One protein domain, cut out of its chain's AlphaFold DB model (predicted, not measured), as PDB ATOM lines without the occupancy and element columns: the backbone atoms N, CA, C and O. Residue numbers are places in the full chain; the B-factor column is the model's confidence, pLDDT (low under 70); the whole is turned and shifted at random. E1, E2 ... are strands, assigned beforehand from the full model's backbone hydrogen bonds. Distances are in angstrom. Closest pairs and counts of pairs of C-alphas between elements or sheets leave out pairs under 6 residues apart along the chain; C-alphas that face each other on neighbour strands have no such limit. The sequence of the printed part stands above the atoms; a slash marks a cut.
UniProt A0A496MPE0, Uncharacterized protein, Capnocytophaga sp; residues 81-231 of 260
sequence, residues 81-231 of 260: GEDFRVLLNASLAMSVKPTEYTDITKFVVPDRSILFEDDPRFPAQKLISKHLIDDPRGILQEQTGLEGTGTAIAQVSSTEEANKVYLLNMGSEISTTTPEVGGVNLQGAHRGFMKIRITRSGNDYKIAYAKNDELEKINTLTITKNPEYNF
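AT A GLANCE: This is residues 81 to 231 of the 260 residues of an uncharacterized protein of Capnocytophaga sp (UniProt A0A496MPE0). With little regular structure, this is one strongly twisted sheet, E2 E3 E6 E7 E8, with hairpin E4 and E5 beyond one end and long link 99 to 164 past its E2 edge. The 151 printed residues hold eight strands, 41 residues, and no named helix: all strand, both sheets antiparallel. It is compact, radius of gyration of the C-alphas 16.4 A, spanning 52 by 38 by 31 A.

HOW THE PARTS SIT: E6, residues 193 to 201, 25.5 A long, E7, 204 to 211, and E8, 219 to 223, form a meander of hairpins, each antiparallel to the last. N 197 and O 208 are 2.8 A apart, N 207 and O 221 2.9 A, within hydrogen-bond range.

IN THESE COORDINATES: E1, 86 to 88, pairing with no named strand, begins at C-alpha (102.209, -6.155, -38.459). E2 is 95 to 98, E3 165 to 169, E4 172 to 174, E5 187 to 190. E8 ends at C-alpha (101.316, -17.208, -39.700).

THE WHOLE: The printed part has no cut; residues 118 to 124 are under pLDDT 70.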
ATOM      1  N   GLY A  81     111.312 -10.575 -39.116       96.44
ATOM      2  CA  GLY A  81     112.458 -10.314 -38.241       96.44
ATOM      3  C   GLY A  81     112.211 -10.741 -36.789       96.44
ATOM      4  O   GLY A  81     111.285 -11.497 -36.492       96.44
ATOM      5  N   GLU A  82     113.047 -10.254 -35.875       95.56
ATOM      6  CA  GLU A  82     113.010 -10.649 -34.458       95.56
ATOM      7  C   GLU A  82     111.751 -10.141 -33.738       95.56
ATOM      8  O   GLU A  82     111.137 -10.868 -32.955       95.56
ATOM      9  N   ASP A  83     111.296  -8.931 -34.070       96.19
ATOM     10  CA  ASP A  83     110.095  -8.346 -33.478       96.19
ATOM     11  C   ASP A  83     108.793  -8.951 -34.008       96.19
ATOM     12  O   ASP A  83     108.740  -9.645 -35.029       96.19
ATOM     13  N   PHE A  84     107.701  -8.637 -33.311       98.25
ATOM     14  CA  PHE A  84     106.352  -9.033 -33.692       98.25
ATOM     15  C   PHE A  84     105.538  -7.825 -34.149       98.25
ATOM     16  O   PHE A  84     104.758  -7.263 -33.380       98.25
ATOM     17  N   ARG A  85     105.757  -7.414 -35.399       98.25
ATOM     18  CA  ARG A  85     105.160  -6.223 -36.022       98.25
ATOM     19  C   ARG A  85     104.271  -6.626 -37.192       98.25
ATOM     20  O   ARG A  85     104.581  -7.577 -37.910       98.25
ATOM     21  N   VAL A  86     103.172  -5.902 -37.381       98.62
ATOM     22  CA  VAL A  86     102.209  -6.155 -38.459       98.62
ATOM     23  C   VAL A  86     101.880  -4.839 -39.143       98.62
ATOM     24  O   VAL A  86     101.520  -3.881 -38.468       98.62
ATOM     25  N   LEU A  87     102.023  -4.819 -40.466       97.94
ATOM     26  CA  LEU A  87     101.693  -3.678 -41.313       97.94
ATOM     27  C   LEU A  87     100.307  -3.835 -41.930       97.94
ATOM     28  O   LEU A  87      99.873  -4.947 -42.247       97.94
ATOM     29  N   LEU A  88      99.657  -2.700 -42.140       97.69
ATOM     30  CA  LEU A  88      98.438  -2.526 -42.907       97.69
ATOM     31  C   LEU A  88      98.774  -2.311 -44.386       97.69
ATOM     32  O   LEU A  88      99.826  -1.780 -44.749       97.69
ATOM     33  N   ASN A  89      97.835  -2.646 -45.264       95.94
ATOM     34  CA  ASN A  89      97.944  -2.261 -46.661       95.94
ATOM     35  C   ASN A  89      97.572  -0.782 -46.865       95.94
ATOM     36  O   ASN A  89      96.429  -0.428 -47.173       95.94
ATOM     37  N   ALA A  90      98.569   0.094 -46.727       92.06
ATOM     38  CA  ALA A  90      98.419   1.534 -46.938       92.06
ATOM     39  C   ALA A  90      97.907   1.886 -48.348       92.06
ATOM     40  O   ALA A  90      97.185   2.868 -48.512       92.06
ATOM     41  N   SER A  91      98.194   1.052 -49.357       91.06
ATOM     42  CA  SER A  91      97.754   1.294 -50.736       91.06
ATOM     43  C   SER A  91      96.235   1.204 -50.916       91.06
ATOM     44  O   SER A  91      95.715   1.664 -51.931       91.06
ATOM     45  N   LEU A  92      95.518   0.623 -49.950       92.75
ATOM     46  CA  LEU A  92      94.056   0.557 -49.921       92.75
ATOM     47  C   LEU A  92      93.444   1.590 -48.968       92.75
ATOM     48  O   LEU A  92      92.239   1.563 -48.764       92.75
ATOM     49  N   ALA A  93      94.243   2.488 -48.379       91.69
ATOM     50  CA  ALA A  93      93.803   3.398 -47.320       91.69
ATOM     51  C   ALA A  93      93.221   2.649 -46.100       91.69
ATOM     52  O   ALA A  93      92.202   3.035 -45.520       91.69
ATOM     53  N   MET A  94      93.876   1.549 -45.710       95.06
ATOM     54  CA  MET A  94      93.573   0.853 -44.460       95.06
ATOM     55  C   MET A  94      94.043   1.662 -43.251       95.06
ATOM     56  O   MET A  94      95.066   2.344 -43.287       95.06
ATOM     57  N   SER A  95      93.296   1.550 -42.161       96.50
ATOM     58  CA  SER A  95      93.628   2.158 -40.876       96.50
ATOM     59  C   SER A  95      93.085   1.303 -39.741       96.50
ATOM     60  O   SER A  95      92.185   0.481 -39.937       96.50
ATOM     61  N   VAL A  96      93.631   1.468 -38.543       97.50
ATOM     62  CA  VAL A  96      93.289   0.622 -37.402       97.50
ATOM     63  C   VAL A  96      93.237   1.431 -36.111       97.50
ATOM     64  O   VAL A  96      93.907   2.450 -35.981       97.50
ATOM     65  N   LYS A  97      92.440   0.981 -35.142       96.50
ATOM     66  CA  LYS A  97      92.394   1.554 -33.793       96.50
ATOM     67  C   LYS A  97      92.294   0.444 -32.744       96.50
ATOM     68  O   LYS A  97      91.475  -0.465 -32.916       96.50
ATOM     69  N   PRO A  98      93.092   0.489 -31.662       97.19
ATOM     70  CA  PRO A  98      92.938  -0.455 -30.566       97.19
ATOM     71  C   PRO A  98      91.592  -0.247 -29.866       97.19
ATOM     72  O   PRO A  98      91.083   0.870 -29.766       97.19
ATOM     73  N   THR A  99      91.025  -1.335 -29.360       96.56
ATOM     74  CA  THR A  99      89.848  -1.304 -28.487       96.56
ATOM     75  C   THR A  99      90.249  -1.648 -27.054       96.56
ATOM     76  O   THR A  99      91.354  -2.128 -26.792       96.56
ATOM     77  N   GLU A 100      89.323  -1.467 -26.116       95.19
ATOM     78  CA  GLU A 100      89.521  -1.905 -24.732       95.19
ATOM     79  C   GLU A 100      89.487  -3.436 -24.585       95.19
ATOM     80  O   GLU A 100      90.013  -3.980 -23.608       95.19
ATOM     81  N   TYR A 101      88.914  -4.144 -25.564       96.19
ATOM     82  CA  TYR A 101      88.664  -5.579 -25.499       96.19
ATOM     83  C   TYR A 101      89.908  -6.415 -25.799       96.19
ATOM     84  O   TYR A 101      90.765  -6.051 -26.600       96.19
ATOM     85  N   THR A 102      89.961  -7.594 -25.191       96.50
ATOM     86  CA  THR A 102      90.879  -8.696 -25.529       96.50
ATOM     87  C   THR A 102      90.115  -9.929 -26.015       96.50
ATOM     88  O   THR A 102      90.692 -10.841 -26.596       96.50
ATOM     89  N   ASP A 103      88.796  -9.940 -25.824       95.75
ATOM     90  CA  ASP A 103      87.876 -10.951 -26.322       95.75
ATOM     91  C   ASP A 103      87.306 -10.507 -27.676       95.75
ATOM     92  O   ASP A 103      86.557  -9.533 -27.772       95.75
ATOM     93  N   ILE A 104      87.671 -11.228 -28.735       95.94
ATOM     94  CA  ILE A 104      87.258 -10.920 -30.107       95.94
ATOM     95  C   ILE A 104      85.775 -11.210 -30.367       95.94
ATOM     96  O   ILE A 104      85.229 -10.722 -31.352       95.94
ATOM     97  N   THR A 105      85.083 -11.939 -29.490       95.94
ATOM     98  CA  THR A 105      83.633 -12.174 -29.625       95.94
ATOM     99  C   THR A 105      82.807 -10.931 -29.289       95.94
ATOM    100  O   THR A 105      81.624 -10.869 -29.613       95.94
ATOM    101  N   LYS A 106      83.415  -9.885 -28.708       92.62
ATOM    102  CA  LYS A 106      82.726  -8.623 -28.414       92.62
ATOM    103  C   LYS A 106      82.393  -7.847 -29.686       92.62
ATOM    104  O   LYS A 106      83.183  -7.783 -30.629       92.62
ATOM    105  N   PHE A 107      81.210  -7.236 -29.699       90.19
ATOM    106  CA  PHE A 107      80.854  -6.248 -30.709       90.19
ATOM    107  C   PHE A 107      81.709  -4.995 -30.522       90.19
ATOM    108  O   PHE A 107      81.868  -4.510 -29.401       90.19
ATOM    109  N   VAL A 108      82.227  -4.459 -31.621       92.31
ATOM    110  CA  VAL A 108      82.965  -3.196 -31.633       92.31
ATOM    111  C   VAL A 108      82.156  -2.203 -32.452       92.31
ATOM    112  O   VAL A 108      81.786  -2.483 -33.586       92.31
ATOM    113  N   VAL A 109      81.839  -1.040 -31.887       91.62
ATOM    114  CA  VAL A 109      81.100  -0.007 -32.626       91.62
ATOM    115  C   VAL A 109      82.001   0.540 -33.742       91.62
ATOM    116  O   VAL A 109      83.119   0.962 -33.434       91.62
ATOM    117  N   PRO A 110      81.556   0.568 -35.016       93.12
ATOM    118  CA  PRO A 110      82.310   1.219 -36.080       93.12
ATOM    119  C   PRO A 110      82.613   2.680 -35.744       93.12
ATOM    120  O   PRO A 110      81.718   3.452 -35.399       93.12
ATOM    121  N   ASP A 111      83.874   3.071 -35.888       93.12
ATOM    122  CA  ASP A 111      84.347   4.424 -35.621       93.12
ATOM    123  C   ASP A 111      84.737   5.097 -36.937       93.12
ATOM    124  O   ASP A 111      85.760   4.781 -37.540       93.12
ATOM    125  N   ARG A 112      83.927   6.058 -37.394       90.56
ATOM    126  CA  ARG A 112      84.205   6.778 -38.645       90.56
ATOM    127  C   ARG A 112      85.442   7.674 -38.556       90.56
ATOM    128  O   ARG A 112      85.976   8.033 -39.598       90.56
ATOM    129  N   SER A 113      85.938   7.997 -37.358       90.56
ATOM    130  CA  SER A 113      87.141   8.827 -37.200       90.56
ATOM    131  C   SER A 113      88.416   8.142 -37.698       90.56
ATOM    132  O   SER A 113      89.401   8.828 -37.983       90.56
ATOM    133  N   ILE A 114      88.409   6.812 -37.857       92.38
ATOM    134  CA  ILE A 114      89.550   6.079 -38.419       92.38
ATOM    135  C   ILE A 114      89.538   6.081 -39.949       92.38
ATOM    136  O   ILE A 114      90.589   5.886 -40.551       92.38
ATOM    137  N   LEU A 115      88.392   6.346 -40.584       91.06
ATOM    138  CA  LEU A 115      88.282   6.422 -42.042       91.06
ATOM    139  C   LEU A 115      89.069   7.615 -42.568       91.06
ATOM    140  O   LEU A 115      89.074   8.678 -41.947       91.06
ATOM    141  N   PHE A 116      89.731   7.445 -43.703       85.81
ATOM    142  CA  PHE A 116      90.303   8.573 -44.417       85.81
ATOM    143  C   PHE A 116      89.189   9.495 -44.928       85.81
ATOM    144  O   PHE A 116      88.062   9.055 -45.141       85.81
ATOM    145  N   GLU A 117      89.480  10.789 -45.039       71.38
ATOM    146  CA  GLU A 117      88.507  11.757 -45.542       71.38
ATOM    147  C   GLU A 117      88.372  11.621 -47.060       71.38
ATOM    148  O   GLU A 117      89.371  11.657 -47.775       71.38
ATOM    149  N   ASP A 118      87.136  11.513 -47.543       59.69
ATOM    150  CA  ASP A 118      86.808  11.411 -48.969       59.69
ATOM    151  C   ASP A 118      86.781  12.800 -49.654       59.69
ATOM    152  O   ASP A 118      85.880  13.077 -50.446       59.69
ATOM    153  N   ASP A 119      87.701  13.727 -49.329       58.84
ATOM    154  CA  ASP A 119      87.783  15.003 -50.068       58.84
ATOM    155  C   ASP A 119      88.511  14.764 -51.402       58.84
ATOM    156  O   ASP A 119      89.710  14.503 -51.404       58.84
ATOM    157  N   PRO A 120      87.847  14.893 -52.562       52.56
ATOM    158  CA  PRO A 120      88.470  14.648 -53.862       52.56
ATOM    159  C   PRO A 120      89.552  15.676 -54.241       52.56
ATOM    160  O   PRO A 120      90.229  15.498 -55.253       52.56
ATOM    161  N   ARG A 121      89.713  16.767 -53.478       47.88
ATOM    162  CA  ARG A 121      90.700  17.832 -53.739       47.88
ATOM    163  C   ARG A 121      92.004  17.647 -52.971       47.88
ATOM    164  O   ARG A 121      92.998  18.277 -53.326       47.88
ATOM    165  N   PHE A 122      92.005  16.816 -51.931       51.62
ATOM    166  CA  PHE A 122      93.175  16.556 -51.102       51.62
ATOM    167  C   PHE A 122      93.406  15.049 -51.001       51.62
ATOM    168  O   PHE A 122      92.449  14.292 -50.877       51.62
ATOM    169  N   PRO A 123      94.659  14.569 -51.028       59.66
ATOM    170  CA  PRO A 123      94.906  13.172 -50.720       59.66
ATOM    171  C   PRO A 123      94.404  12.891 -49.302       59.66
ATOM    172  O   PRO A 123      94.744  13.600 -48.353       59.66
ATOM    173  N   ALA A 124      93.579  11.855 -49.179       67.50
ATOM    174  CA  ALA A 124      93.081  11.332 -47.919       67.50
ATOM    175  C   ALA A 124      94.244  11.213 -46.909       67.50
ATOM    176  O   ALA A 124      95.169  10.427 -47.117       67.50
ATOM    177  N   GLN A 125      94.215  11.993 -45.823       73.50
ATOM    178  CA  GLN A 125      95.340  12.099 -44.885       73.50
ATOM    179  C   GLN A 125      94.970  11.684 -43.460       73.50
ATOM    180  O   GLN A 125      93.858  11.908 -42.976       73.50
ATOM    181  N   LYS A 126      95.944  11.105 -42.755       83.31
ATOM    182  CA  LYS A 126      95.903  10.886 -41.308       83.31
ATOM    183  C   LYS A 126      97.178  11.428 -40.697       83.31
ATOM    184  O   LYS A 126      98.270  11.155 -41.182       83.31
ATOM    185  N   LEU A 127      97.035  12.187 -39.613       84.69
ATOM    186  CA  LEU A 127      98.189  12.595 -38.826       84.69
ATOM    187  C   LEU A 127      98.835  11.344 -38.234       84.69
ATOM    188  O   LEU A 127      98.183  10.588 -37.513       84.69
ATOM    189  N   ILE A 128     100.122  11.161 -38.515       84.50
ATOM    190  CA  ILE A 128     100.908  10.030 -38.023       84.50
ATOM    191  C   ILE A 128     100.880   9.931 -36.486       84.50
ATOM    192  O   ILE A 128     100.820   8.840 -35.927       84.50
ATOM    193  N   SER A 129     100.782  11.070 -35.789       85.19
ATOM    194  CA  SER A 129     100.656  11.145 -34.326       85.19
ATOM    195  C   SER A 129      99.371  10.519 -33.773       85.19
ATOM    196  O   SER A 129      99.276  10.272 -32.574       85.19
ATOM    197  N   LYS A 130      98.370  10.234 -34.618       89.25
ATOM    198  CA  LYS A 130      97.160   9.497 -34.218       89.25
ATOM    199  C   LYS A 130      97.369   7.986 -34.173       89.25
ATOM    200  O   LYS A 130      96.503   7.302 -33.637       89.25
ATOM    201  N   HIS A 131      98.472   7.483 -34.733       91.06
ATOM    202  CA  HIS A 131      98.839   6.066 -34.726       91.06
ATOM    203  C   HIS A 131      97.740   5.140 -35.285       91.06
ATOM    204  O   HIS A 131      97.526   4.027 -34.817       91.06
ATOM    205  N   LEU A 132      97.003   5.643 -36.284       94.62
ATOM    206  CA  LEU A 132      95.943   4.908 -36.985       94.62
ATOM    207  C   LEU A 132      96.443   4.230 -38.267       94.62
ATOM    208  O   LEU A 132      95.737   3.410 -38.849       94.62
ATOM    209  N   ILE A 133      97.627   4.627 -38.727       94.06
ATOM    210  CA  ILE A 133      98.302   4.165 -39.940       94.06
ATOM    211  C   ILE A 133      99.755   3.867 -39.583       94.06
ATOM    212  O   ILE A 133     100.259   4.405 -38.593       94.06
ATOM    213  N   ASP A 134     100.403   2.999 -40.351       94.62
ATOM    214  CA  ASP A 134     101.821   2.712 -40.142       94.62
ATOM    215  C   ASP A 134     102.677   3.935 -40.471       94.62
ATOM    216  O   ASP A 134     102.291   4.772 -41.293       94.62
ATOM    217  N   ASP A 135     103.850   4.030 -39.843       93.12
ATOM    218  CA  ASP A 135     104.802   5.093 -40.136       93.12
ATOM    219  C   ASP A 135     105.210   5.075 -41.628       93.12
ATOM    220  O   ASP A 135     105.876   4.128 -42.067       93.12
ATOM    221  N   PRO A 136     104.887   6.121 -42.419       88.69
ATOM    222  CA  PRO A 136     105.232   6.191 -43.837       88.69
ATOM    223  C   PRO A 136     106.746   6.238 -44.092       88.69
ATOM    224  O   PRO A 136     107.180   6.013 -45.217       88.69
ATOM    225  N   ARG A 137     107.567   6.489 -43.065       89.00
ATOM    226  CA  ARG A 137     109.038   6.431 -43.144       89.00
ATOM    227  C   ARG A 137     109.583   5.000 -43.086       89.00
ATOM    228  O   ARG A 137     110.793   4.812 -43.181       89.00
ATOM    229  N   GLY A 138     108.727   3.996 -42.871       89.38
ATOM    230  CA  GLY A 138     109.128   2.589 -42.772       89.38
ATOM    231  C   GLY A 138     109.748   2.196 -41.426       89.38
ATOM    232  O   GLY A 138     110.325   1.117 -41.301       89.38
ATOM    233  N   ILE A 139     109.634   3.047 -40.402       93.06
ATOM    234  CA  ILE A 139     110.116   2.753 -39.051       93.06
ATOM    235  C   ILE A 139     109.081   1.867 -38.343       93.06
ATOM    236  O   ILE A 139     108.003   2.322 -37.975       93.06
ATOM    237  N   LEU A 140     109.415   0.590 -38.130       94.88
ATOM    238  CA  LEU A 140     108.488  -0.394 -37.544       94.88
ATOM    239  C   LEU A 140     108.357  -0.303 -36.016       94.88
ATOM    240  O   LEU A 140     107.371  -0.776 -35.450       94.88
ATOM    241  N   GLN A 141     109.349   0.276 -35.342       93.81
ATOM    242  CA  GLN A 141     109.394   0.395 -33.886       93.81
ATOM    243  C   GLN A 141     109.147   1.839 -33.449       93.81
ATOM    244  O   GLN A 141     109.586   2.776 -34.105       93.81
ATOM    245  N   GLU A 142     108.496   2.018 -32.307       91.25
ATOM    246  CA  GLU A 142     108.403   3.335 -31.678       91.25
ATOM    247  C   GLU A 142     109.806   3.834 -31.305       91.25
ATOM    248  O   GLU A 142     110.609   3.108 -30.716       91.25
ATOM    249  N   GLN A 143     110.100   5.085 -31.640       90.88
ATOM    250  CA  GLN A 143     111.342   5.769 -31.316       90.88
ATOM    251  C   GLN A 143     111.059   6.911 -30.347       90.88
ATOM    252  O   GLN A 143     110.223   7.787 -30.586       90.88
ATOM    253  N   THR A 144     111.789   6.921 -29.235       90.81
ATOM    254  CA  THR A 144     111.677   7.968 -28.221       90.81
ATOM    255  C   THR A 144     111.949   9.346 -28.828       90.81
ATOM    256  O   THR A 144     112.953   9.548 -29.505       90.81
ATOM    257  N   GLY A 145     111.056  10.303 -28.566       88.00
ATOM    258  CA  GLY A 145     111.166  11.676 -29.073       88.00
ATOM    259  C   GLY A 145     110.660  11.880 -30.505       88.00
ATOM    260  O   GLY A 145     110.687  13.008 -30.988       88.00
ATOM    261  N   LEU A 146     110.170  10.829 -31.173       87.44
ATOM    262  CA  LEU A 146     109.603  10.897 -32.520       87.44
ATOM    263  C   LEU A 146     108.165  10.371 -32.513       87.44
ATOM    264  O   LEU A 146     107.915   9.172 -32.654       87.44
ATOM    265  N   GLU A 147     107.208  11.287 -32.363       86.25
ATOM    266  CA  GLU A 147     105.784  10.950 -32.378       86.25
ATOM    267  C   GLU A 147     105.371  10.247 -33.679       86.25
ATOM    268  O   GLU A 147     105.842  10.571 -34.774       86.25
ATOM    269  N   GLY A 148     104.466   9.276 -33.549       84.00
ATOM    270  CA  GLY A 148     103.917   8.531 -34.681       84.00
ATOM    271  C   GLY A 148     104.870   7.513 -35.314       84.00
ATOM    272  O   GLY A 148     104.513   6.927 -36.327       84.00
ATOM    273  N   THR A 149     106.060   7.280 -34.751       92.50
ATOM    274  CA  THR A 149     106.915   6.165 -35.189       92.50
ATOM    275  C   THR A 149     106.310   4.815 -34.832       92.50
ATOM    276  O   THR A 149     105.644   4.680 -33.807       92.50
ATOM    277  N   GLY A 150     106.567   3.805 -35.661       94.75
ATOM    278  CA  GLY A 150     106.090   2.444 -35.446       94.75
ATOM    279  C   GLY A 150     104.904   2.038 -36.320       94.75
ATOM    280  O   GLY A 150     104.357   2.807 -37.109       94.75
ATOM    281  N   THR A 151     104.520   0.775 -36.173       96.56
ATOM    282  CA  THR A 151     103.329   0.193 -36.802       96.56
ATOM    283  C   THR A 151     102.052   0.591 -36.067       96.56
ATOM    284  O   THR A 151     102.053   0.626 -34.843       96.56
ATOM    285  N   ALA A 152     100.942   0.790 -36.784       96.44
ATOM    286  CA  ALA A 152      99.658   1.181 -36.182       96.44
ATOM    287  C   ALA A 152      99.088   0.111 -35.237       96.44
ATOM    288  O   ALA A 152      98.418   0.397 -34.241       96.44
ATOM    289  N   ILE A 153      99.348  -1.155 -35.564       97.62
ATOM    290  CA  ILE A 153      99.155  -2.267 -34.638       97.62
ATOM    291  C   ILE A 153     100.391  -2.300 -33.745       97.62
ATOM    292  O   ILE A 153     101.508  -2.473 -34.236       97.62
ATOM    293  N   ALA A 154     100.193  -2.158 -32.436       96.56
ATOM    294  CA  ALA A 154     101.286  -2.214 -31.476       96.56
ATOM    295  C   ALA A 154     102.022  -3.559 -31.576       96.56
ATOM    296  O   ALA A 154     101.463  -4.563 -32.028       96.56
ATOM    297  N   GLN A 155     103.278  -3.593 -31.125       97.50
ATOM    298  CA  GLN A 155     104.031  -4.842 -31.068       97.50
ATOM    299  C   GLN A 155     103.220  -5.924 -30.359       97.50
ATOM    300  O   GLN A 155     102.787  -5.730 -29.222       97.50
ATOM    301  N   VAL A 156     103.063  -7.081 -31.003       98.38
ATOM    302  CA  VAL A 156     102.334  -8.198 -30.402       98.38
ATOM    303  C   VAL A 156     103.077  -8.604 -29.138       98.38
ATOM    304  O   VAL A 156     104.259  -8.964 -29.187       98.38
ATOM    305  N   SER A 157     102.402  -8.521 -28.001       98.00
ATOM    306  CA  SER A 157     102.975  -8.801 -26.692       98.00
ATOM    307  C   SER A 157     103.227 -10.296 -26.517       98.00
ATOM    308  O   SER A 157     102.462 -11.131 -27.009       98.00
ATOM    309  N   SER A 158     104.293 -10.640 -25.793       97.25
ATOM    310  CA  SER A 158     104.524 -12.007 -25.313       97.25
ATOM    311  C   SER A 158     103.511 -12.435 -24.249       97.25
ATOM    312  O   SER A 158     103.318 -13.630 -24.055       97.25
ATOM    313  N   THR A 159     102.850 -11.479 -23.593       97.38
ATOM    314  CA  THR A 159     101.729 -11.730 -22.683       97.38
ATOM    315  C   THR A 159     100.435 -11.764 -23.486       97.38
ATOM    316  O   THR A 159     100.042 -10.754 -24.073       97.38
ATOM    317  N   GLU A 160      99.761 -12.913 -23.528       93.31
ATOM    318  CA  GLU A 160      98.578 -13.109 -24.368       93.31
ATOM    319  C   GLU A 160      97.469 -12.093 -24.048       93.31
ATOM    320  O   GLU A 160      96.898 -11.480 -24.955       93.31
ATOM    321  N   GLU A 161      97.213 -11.853 -22.766       94.88
ATOM    322  CA  GLU A 161      96.149 -10.986 -22.255       94.88
ATOM    323  C   GLU A 161      96.397  -9.504 -22.556       94.88
ATOM    324  O   GLU A 161      95.458  -8.710 -22.554       94.88
ATOM    325  N   ALA A 162      97.639  -9.116 -22.855       97.19
ATOM    326  CA  ALA A 162      97.968  -7.749 -23.248       97.19
ATOM    327  C   ALA A 162      97.600  -7.453 -24.715       97.19
ATOM    328  O   ALA A 162      97.525  -6.290 -25.110       97.19
ATOM    329  N   ASN A 163      97.353  -8.485 -25.528       98.31
ATOM    330  CA  ASN A 163      97.027  -8.319 -26.941       98.31
ATOM    331  C   ASN A 163      95.555  -7.937 -27.130       98.31
ATOM    332  O   ASN A 163      94.649  -8.769 -26.984       98.31
ATOM    333  N   LYS A 164      95.339  -6.664 -27.471       98.25
ATOM    334  CA  LYS A 164      94.021  -6.067 -27.700       98.25
ATOM    335  C   LYS A 164      93.376  -6.543 -29.002       98.25
ATOM    336  O   LYS A 164      94.042  -6.930 -29.962       98.25
ATOM    337  N   VAL A 165      92.052  -6.467 -29.024       98.19
ATOM    338  CA  VAL A 165      91.248  -6.482 -30.243       98.19
ATOM    339  C   VAL A 165      91.351  -5.105 -30.885       98.19
ATOM    340  O   VAL A 165      91.246  -4.082 -30.205       98.19
ATOM    341  N   TYR A 166      91.521  -5.081 -32.196       98.31
ATOM    342  CA  TYR A 166      91.593  -3.876 -33.004       98.31
ATOM    343  C   TYR A 166      90.364  -3.766 -33.904       98.31
ATOM    344  O   TYR A 166      89.941  -4.761 -34.498       98.31
ATOM    345  N   LEU A 167      89.833  -2.548 -34.034       98.12
ATOM    346  CA  LEU A 167      88.908  -2.183 -35.103       98.12
ATOM    347  C   LEU A 167      89.725  -1.838 -36.346       98.12
ATOM    348  O   LEU A 167      90.539  -0.915 -36.313       98.12
ATOM    349  N   LEU A 168      89.483  -2.558 -37.432       97.88
ATOM    350  CA  LEU A 168      90.182  -2.407 -38.697       97.88
ATOM    351  C   LEU A 168      89.236  -1.824 -39.747       97.88
ATOM    352  O   LEU A 168      88.194  -2.407 -40.048       97.88
ATOM    353  N   ASN A 169      89.619  -0.694 -40.329       97.06
ATOM    354  CA  ASN A 169      89.063  -0.217 -41.587       97.06
ATOM    355  C   ASN A 169      89.758  -0.971 -42.730       97.06
ATOM    356  O   ASN A 169      90.971  -0.852 -42.905       97.06
ATOM    357  N   MET A 170      88.984  -1.722 -43.520       96.75
ATOM    358  CA  MET A 170      89.498  -2.527 -44.637       96.75
ATOM    359  C   MET A 170      89.889  -1.693 -45.864       96.75
ATOM    360  O   MET A 170      90.324  -2.249 -46.875       96.75
ATOM    361  N   GLY A 171      89.764  -0.367 -45.778       94.50
ATOM    362  CA  GLY A 171      90.120   0.542 -46.851       94.50
ATOM    363  C   GLY A 171      89.096   0.517 -47.981       94.50
ATOM    364  O   GLY A 171      87.909   0.272 -47.752       94.50
ATOM    365  N   SER A 172      89.563   0.748 -49.201       93.38
ATOM    366  CA  SER A 172      88.726   0.856 -50.395       93.38
ATOM    367  C   SER A 172      89.162  -0.125 -51.479       93.38
ATOM    368  O   SER A 172      90.334  -0.483 -51.592       93.38
ATOM    369  N   GLU A 173      88.200  -0.550 -52.292       94.81
ATOM    370  CA  GLU A 173      88.438  -1.235 -53.561       94.81
ATOM    371  C   GLU A 173      89.320  -0.368 -54.475       94.81
ATOM    372  O   GLU A 173      89.447   0.849 -54.299       94.81
ATOM    373  N   ILE A 174      89.913  -0.978 -55.497       93.62
ATOM    374  CA  ILE A 174      90.602  -0.222 -56.545       93.62
ATOM    375  C   ILE A 174      89.548   0.478 -57.407       93.62
ATOM    376  O   ILE A 174      88.609  -0.158 -57.885       93.62
ATOM    377  N   SER A 175      89.703   1.784 -57.623       92.62
ATOM    378  CA  SER A 175      88.791   2.526 -58.497       92.62
ATOM    379  C   SER A 175      88.836   2.006 -59.935       92.62
ATOM    380  O   SER A 175      89.907   1.740 -60.481       92.62
ATOM    381  N   THR A 176      87.667   1.899 -60.562       93.38
ATOM    382  CA  THR A 176      87.513   1.586 -61.992       93.38
ATOM    383  C   THR A 176      87.225   2.828 -62.833       93.38
ATOM    384  O   THR A 176      87.029   2.723 -64.043       93.38
ATOM    385  N   THR A 177      87.143   4.001 -62.204       91.31
ATOM    386  CA  THR A 177      86.820   5.260 -62.874       91.31
ATOM    387  C   THR A 177      88.107   5.960 -63.276       91.31
ATOM    388  O   THR A 177      88.889   6.368 -62.416       91.31
ATOM    389  N   THR A 178      88.322   6.139 -64.577       90.44
ATOM    390  CA  THR A 178      89.453   6.921 -65.086       90.44
ATOM    391  C   THR A 178      89.359   8.363 -64.568       90.44
ATOM    392  O   THR A 178      88.319   8.994 -64.764       90.44
ATOM    393  N   PRO A 179      90.397   8.898 -63.899       88.56
ATOM    394  CA  PRO A 179      90.401  10.289 -63.461       88.56
ATOM    395  C   PRO A 179      90.451  11.253 -64.652       88.56
ATOM    396  O   PRO A 179      90.933  10.908 -65.733       88.56
ATOM    397  N   GLU A 180      89.997  12.487 -64.433       89.12
ATOM    398  CA  GLU A 180      90.246  13.591 -65.360       89.12
ATOM    399  C   GLU A 180      91.754  13.848 -65.515       89.12
ATOM    400  O   GLU A 180      92.565  13.457 -64.671       89.12
ATOM    401  N   VAL A 181      92.155  14.514 -66.601       87.50
ATOM    402  CA  VAL A 181      93.569  14.822 -66.862       87.50
ATOM    403  C   VAL A 181      94.145  15.662 -65.717       87.50
ATOM    404  O   VAL A 181      93.627  16.727 -65.399       87.50
ATOM    405  N   GLY A 182      95.231  15.177 -65.108       83.31
ATOM    406  CA  GLY A 182      95.856  15.796 -63.932       83.31
ATOM    407  C   GLY A 182      95.230  15.396 -62.589       83.31
ATOM    408  O   GLY A 182      95.748  15.784 -61.546       83.31
ATOM    409  N   GLY A 183      94.152  14.609 -62.602       83.50
ATOM    410  CA  GLY A 183      93.495  14.087 -61.410       83.50
ATOM    411  C   GLY A 183      94.060  12.748 -60.932       83.50
ATOM    412  O   GLY A 183      94.744  12.023 -61.657       83.50
ATOM    413  N   VAL A 184      93.713  12.396 -59.695       84.69
ATOM    414  CA  VAL A 184      94.035  11.113 -59.064       84.69
ATOM    415  C   VAL A 184      92.732  10.446 -58.639       84.69
ATOM    416  O   VAL A 184      91.889  11.072 -58.006       84.69
ATOM    417  N   ASN A 185      92.560   9.168 -58.976       88.31
ATOM    418  CA  ASN A 185      91.417   8.378 -58.523       88.31
ATOM    419  C   ASN A 185      91.873   6.947 -58.224       88.31
ATOM    420  O   ASN A 185      91.873   6.079 -59.090       88.31
ATOM    421  N   LEU A 186      92.337   6.708 -57.000       88.56
ATOM    422  CA  LEU A 186      92.879   5.405 -56.596       88.56
ATOM    423  C   LEU A 186      91.854   4.553 -55.839       88.56
ATOM    424  O   LEU A 186      91.979   3.328 -55.807       88.56
ATOM    425  N   GLN A 187      90.858   5.184 -55.222       89.06
ATOM    426  CA  GLN A 187      89.959   4.557 -54.258       89.06
ATOM    427  C   GLN A 187      88.559   4.396 -54.858       89.06
ATOM    428  O   GLN A 187      87.983   5.346 -55.382       89.06
ATOM    429  N   GLY A 188      88.048   3.169 -54.824       91.06
ATOM    430  CA  GLY A 188      86.686   2.807 -55.196       91.06
ATOM    431  C   GLY A 188      85.777   2.699 -53.970       91.06
ATOM    432  O   GLY A 188      85.884   3.479 -53.028       91.06
ATOM    433  N   ALA A 189      84.878   1.714 -53.977       92.62
ATOM    434  CA  ALA A 189      83.944   1.485 -52.877       92.62
ATOM    435  C   ALA A 189      84.658   1.098 -51.568       92.62
ATOM    436  O   ALA A 189      85.646   0.367 -51.582       92.62
ATOM    437  N   HIS A 190      84.123   1.543 -50.430       93.31
ATOM    438  CA  HIS A 190      84.620   1.159 -49.107       93.31
ATOM    439  C   HIS A 190      84.428  -0.346 -48.849       93.31
ATOM    440  O   HIS A 190      83.348  -0.887 -49.086       93.31
ATOM    441  N   ARG A 191      85.464  -1.016 -48.327       95.44
ATOM    442  CA  ARG A 191      85.498  -2.473 -48.075       95.44
ATOM    443  C   ARG A 191      84.917  -2.879 -46.714       95.44
ATOM    444  O   ARG A 191      84.888  -4.063 -46.381       95.44
ATOM    445  N   GLY A 192      84.442  -1.920 -45.920       95.00
ATOM    446  CA  GLY A 192      83.835  -2.161 -44.612       95.00
ATOM    447  C   GLY A 192      84.837  -2.246 -43.455       95.00
ATOM    448  O   GLY A 192      86.004  -1.865 -43.567       95.00
ATOM    449  N   PHE A 193      84.350  -2.729 -42.310       96.31
ATOM    450  CA  PHE A 193      85.135  -2.895 -41.085       96.31
ATOM    451  C   PHE A 193      85.277  -4.371 -40.703       96.31
ATOM    452  O   PHE A 193      84.346  -5.168 -40.856       96.31
ATOM    453  N   MET A 194      86.422  -4.710 -40.119       97.38
ATOM    454  CA  MET A 194      86.688  -6.001 -39.486       97.38
ATOM    455  C   MET A 194      87.239  -5.795 -38.077       97.38
ATOM    456  O   MET A 194      87.689  -4.707 -37.722       97.38
ATOM    457  N   LYS A 195      87.230  -6.862 -37.281       97.56
ATOM    458  CA  LYS A 195      87.946  -6.915 -36.007       97.56
ATOM    459  C   LYS A 195      89.010  -7.995 -36.050       97.56
ATOM    460  O   LYS A 195      88.777  -9.077 -36.594       97.56
ATOM    461  N   ILE A 196      90.165  -7.691 -35.475       98.50
ATOM    462  CA  ILE A 196      91.307  -8.606 -35.418       98.50
ATOM    463  C   ILE A 196      91.888  -8.646 -34.007       98.50
ATOM    464  O   ILE A 196      91.870  -7.648 -33.291       98.50
ATOM    465  N   ARG A 197      92.448  -9.788 -33.622       98.56
ATOM    466  CA  ARG A 197      93.338  -9.932 -32.468       98.56
ATOM    467  C   ARG A 197      94.515 -10.784 -32.897       98.56
ATOM    468  O   ARG A 197      94.323 -11.835 -33.503       98.56
ATOM    469  N   ILE A 198      95.721 -10.339 -32.582       98.81
ATOM    470  CA  ILE A 198      96.947 -11.048 -32.941       98.81
ATOM    471  C   ILE A 198      97.671 -11.405 -31.649       98.81
ATOM    472  O   ILE A 198      97.833 -10.557 -30.779       98.81
ATOM    473  N   THR A 199      98.084 -12.657 -31.520       98.69
ATOM    474  CA  THR A 199      98.898 -13.163 -30.413       98.69
ATOM    475  C   THR A 199     100.135 -13.861 -30.970       98.69
ATOM    476  O   THR A 199     100.234 -14.127 -32.173       98.69
ATOM    477  N   ARG A 200     101.118 -14.140 -30.114       98.38
ATOM    478  CA  ARG A 200     102.282 -14.945 -30.501       98.38
ATOM    479  C   ARG A 200     101.950 -16.434 -30.416       98.38
ATOM    480  O   ARG A 200     101.194 -16.864 -29.549       98.38
ATOM    481  N   SER A 201     102.561 -17.224 -31.288       97.38
ATOM    482  CA  SER A 201     102.558 -18.685 -31.260       97.38
ATOM    483  C   SER A 201     104.006 -19.163 -31.388       97.38
ATOM    484  O   SER A 201     104.511 -19.400 -32.479       97.38
ATOM    485  N   GLY A 202     104.731 -19.205 -30.267       96.06
ATOM    486  CA  GLY A 202     106.185 -19.395 -30.297       96.06
ATOM    487  C   GLY A 202     106.881 -18.241 -31.029       96.06
ATOM    488  O   GLY A 202     106.734 -17.085 -30.630       96.06
ATOM    489  N   ASN A 203     107.620 -18.552 -32.102       96.62
ATOM    490  CA  ASN A 203     108.245 -17.547 -32.975       96.62
ATOM    491  C   ASN A 203     107.286 -16.980 -34.045       96.62
ATOM    492  O   ASN A 203     107.622 -16.026 -34.745       96.62
ATOM    493  N   ASP A 204     106.093 -17.558 -34.162       98.38
ATOM    494  CA  ASP A 204     105.106 -17.253 -35.192       98.38
ATOM    495  C   ASP A 204     103.974 -16.375 -34.646       98.38
ATOM    496  O   ASP A 204     103.893 -16.082 -33.450       98.38
ATOM    497  N   TYR A 205     103.062 -15.958 -35.522       98.81
ATOM    498  CA  TYR A 205     101.856 -15.236 -35.122       98.81
ATOM    499  C   TYR A 205     100.646 -16.163 -35.151       98.81
ATOM    500  O   TYR A 205     100.560 -17.071 -35.974       98.81
ATOM    501  N   LYS A 206      99.657 -15.868 -34.315       98.56
ATOM    502  CA  LYS A 206      98.294 -16.375 -34.450       98.56
ATOM    503  C   LYS A 206      97.359 -15.185 -34.571       98.56
ATOM    504  O   LYS A 206      97.338 -14.322 -33.700       98.56
ATOM    505  N   ILE A 207      96.589 -15.135 -35.649       98.75
ATOM    506  CA  ILE A 207      95.555 -14.122 -35.846       98.75
ATOM    507  C   ILE A 207      94.182 -14.753 -35.647       98.75
ATOM    508  O   ILE A 207      93.904 -15.833 -36.164       98.75
ATOM    509  N   ALA A 208      93.328 -14.059 -34.904       98.50
ATOM    510  CA  ALA A 208      91.890 -14.249 -34.887       98.50
ATOM    511  C   ALA A 208      91.240 -13.051 -35.587       98.50
ATOM    512  O   ALA A 208      91.634 -11.910 -35.335       98.50
ATOM    513  N   TYR A 209      90.271 -13.287 -36.468       98.50
ATOM    514  CA  TYR A 209      89.623 -12.218 -37.224       98.50
ATOM    515  C   TYR A 209      88.183 -12.562 -37.599       98.50
ATOM    516  O   TYR A 209      87.825 -13.721 -37.825       98.50
ATOM    517  N   ALA A 210      87.352 -11.530 -37.686       97.75
ATOM    518  CA  ALA A 210      85.958 -11.650 -38.086       97.75
ATOM    519  C   ALA A 210      85.453 -10.334 -38.691       97.75
ATOM    520  O   ALA A 210      86.088  -9.282 -38.554       97.75
ATOM    521  N   LYS A 211      84.284 -10.383 -39.337       94.81
ATOM    522  CA  LYS A 211      83.527  -9.158 -39.616       94.81
ATOM    523  C   LYS A 211      83.207  -8.450 -38.298       94.81
ATOM    524  O   LYS A 211      83.134  -9.081 -37.245       94.81
ATOM    525  N   ASN A 212      83.052  -7.134 -38.352       90.12
ATOM    526  CA  ASN A 212      82.902  -6.320 -37.148       90.12
ATOM    527  C   ASN A 212      81.677  -6.698 -36.279       90.12
ATOM    528  O   ASN A 212      81.734  -6.619 -35.052       90.12
ATOM    529  N   ASP A 213      80.593  -7.137 -36.916       87.94
ATOM    530  CA  ASP A 213      79.320  -7.548 -36.312       87.94
ATOM    531  C   ASP A 213      79.230  -9.046 -35.962       87.94
ATOM    532  O   ASP A 213      78.301  -9.456 -35.272       87.94
ATOM    533  N   GLU A 214      80.194  -9.865 -36.388       93.88
ATOM    534  CA  GLU A 214      80.202 -11.311 -36.140       93.88
ATOM    535  C   GLU A 214      80.659 -11.619 -34.708       93.88
ATOM    536  O   GLU A 214      81.753 -11.226 -34.307       93.88
ATOM    537  N   LEU A 215      79.844 -12.328 -33.921       92.88
ATOM    538  CA  LEU A 215      80.112 -12.589 -32.498       92.88
ATOM    539  C   LEU A 215      80.558 -14.030 -32.218       92.88
ATOM    540  O   LEU A 215      81.189 -14.274 -31.193       92.88
ATOM    541  N   GLU A 216      80.275 -14.974 -33.117       93.19
ATOM    542  CA  GLU A 216      80.449 -16.409 -32.866       93.19
ATOM    543  C   GLU A 216      81.476 -17.044 -33.810       93.19
ATOM    544  O   GLU A 216      82.346 -17.808 -33.383       93.19
ATOM    545  N   LYS A 217      81.409 -16.723 -35.106       95.38
ATOM    546  CA  LYS A 217      82.238 -17.356 -36.143       95.38
ATOM    547  C   LYS A 217      83.548 -16.606 -36.332       95.38
ATOM    548  O   LYS A 217      83.731 -15.833 -37.272       95.38
ATOM    549  N   ILE A 218      84.476 -16.863 -35.420       97.62
ATOM    550  CA  ILE A 218      85.811 -16.268 -35.448       97.62
ATOM    551  C   ILE A 218      86.764 -17.153 -36.253       97.62
ATOM    552  O   ILE A 218      87.002 -18.309 -35.906       97.62
ATOM    553  N   ASN A 219      87.352 -16.597 -37.313       98.25
ATOM    554  CA  ASN A 219      88.388 -17.288 -38.074       98.25
ATOM    555  C   ASN A 219      89.718 -17.192 -37.335       98.25
ATOM    556  O   ASN A 219      90.024 -16.160 -36.737       98.25
ATOM    557  N   THR A 220      90.525 -18.248 -37.407       98.12
ATOM    558  CA  THR A 220      91.880 -18.238 -36.853       98.12
ATOM    559  C   THR A 220      92.879 -18.807 -37.845       98.12
ATOM    560  O   THR A 220      92.555 -19.719 -38.604       98.12
ATOM    561  N   LEU A 221      94.090 -18.257 -37.840       98.44
ATOM    562  CA  LEU A 221      95.185 -18.704 -38.691       98.44
ATOM    563  C   LEU A 221      96.520 -18.501 -37.973       98.44
ATOM    564  O   LEU A 221      96.741 -17.466 -37.341       98.44
ATOM    565  N   THR A 222      97.415 -19.476 -38.093       98.56
ATOM    566  CA  THR A 222      98.820 -19.326 -37.698       98.56
ATOM    567  C   THR A 222      99.625 -18.828 -38.894       98.56
ATOM    568  O   THR A 222      99.527 -19.392 -39.983       98.56
ATOM    569  N   ILE A 223     100.416 -17.776 -38.694       98.69
ATOM    570  CA  ILE A 223     101.316 -17.208 -39.700       98.69
ATOM    571  C   ILE A 223     102.747 -17.553 -39.311       98.69
ATOM    572  O   ILE A 223     103.304 -16.952 -38.388       98.69
ATOM    573  N   THR A 224     103.334 -18.505 -40.030       98.44
ATOM    574  CA  THR A 224     104.712 -18.935 -39.797       98.44
ATOM    575  C   THR A 224     105.709 -17.972 -40.420       98.44
ATOM    576  O   THR A 224     105.638 -17.700 -41.621       98.44
ATOM    577  N   LYS A 225     106.644 -17.451 -39.616       98.38
ATOM    578  CA  LYS A 225     107.701 -16.560 -40.112       98.38
ATOM    579  C   LYS A 225     108.616 -17.322 -41.069       98.38
ATOM    580  O   LYS A 225     108.945 -18.485 -40.844       98.38
ATOM    581  N   ASN A 226     109.086 -16.642 -42.112       98.00
ATOM    582  CA  ASN A 226     110.075 -17.198 -43.029       98.00
ATOM    583  C   ASN A 226     111.278 -16.247 -43.152       98.00
ATOM    584  O   ASN A 226     111.112 -15.131 -43.649       98.00
ATOM    585  N   PRO A 227     112.492 -16.674 -42.755       97.00
ATOM    586  CA  PRO A 227     113.674 -15.814 -42.758       97.00
ATOM    587  C   PRO A 227     114.126 -15.366 -44.159       97.00
ATOM    588  O   PRO A 227     114.905 -14.413 -44.253       97.00
ATOM    589  N   GLU A 228     113.657 -16.000 -45.240       97.75
ATOM    590  CA  GLU A 228     113.939 -15.579 -46.621       97.75
ATOM    591  C   GLU A 228     113.177 -14.312 -47.042       97.75
ATOM    592  O   GLU A 228     113.539 -13.677 -48.033       97.75
ATOM    593  N   TYR A 229     112.144 -13.923 -46.296       97.81
ATOM    594  CA  TYR A 229     111.266 -12.798 -46.614       97.81
ATOM    595  C   TYR A 229     111.313 -11.738 -45.509       97.81
ATOM    596  O   TYR A 229     111.705 -12.011 -44.377       97.81
ATOM    597  N   ASN A 230     110.907 -10.508 -45.833       97.38
ATOM    598  CA  ASN A 230     110.719  -9.454 -44.825       97.38
ATOM    599  C   ASN A 230     109.384  -9.624 -44.076       97.38
ATOM    600  O   ASN A 230     109.270  -9.291 -42.902       97.38
ATOM    601  N   PHE A 231     108.379 -10.178 -44.754       98.25
ATOM    602  CA  PHE A 231     106.980 -10.232 -44.355       98.25
ATOM    603  C   PHE A 231     106.272 -11.433 -44.994       98.25
ATOM    604  O   PHE A 231     106.564 -11.777 -46.144       98.25
TER     605      PHE A 231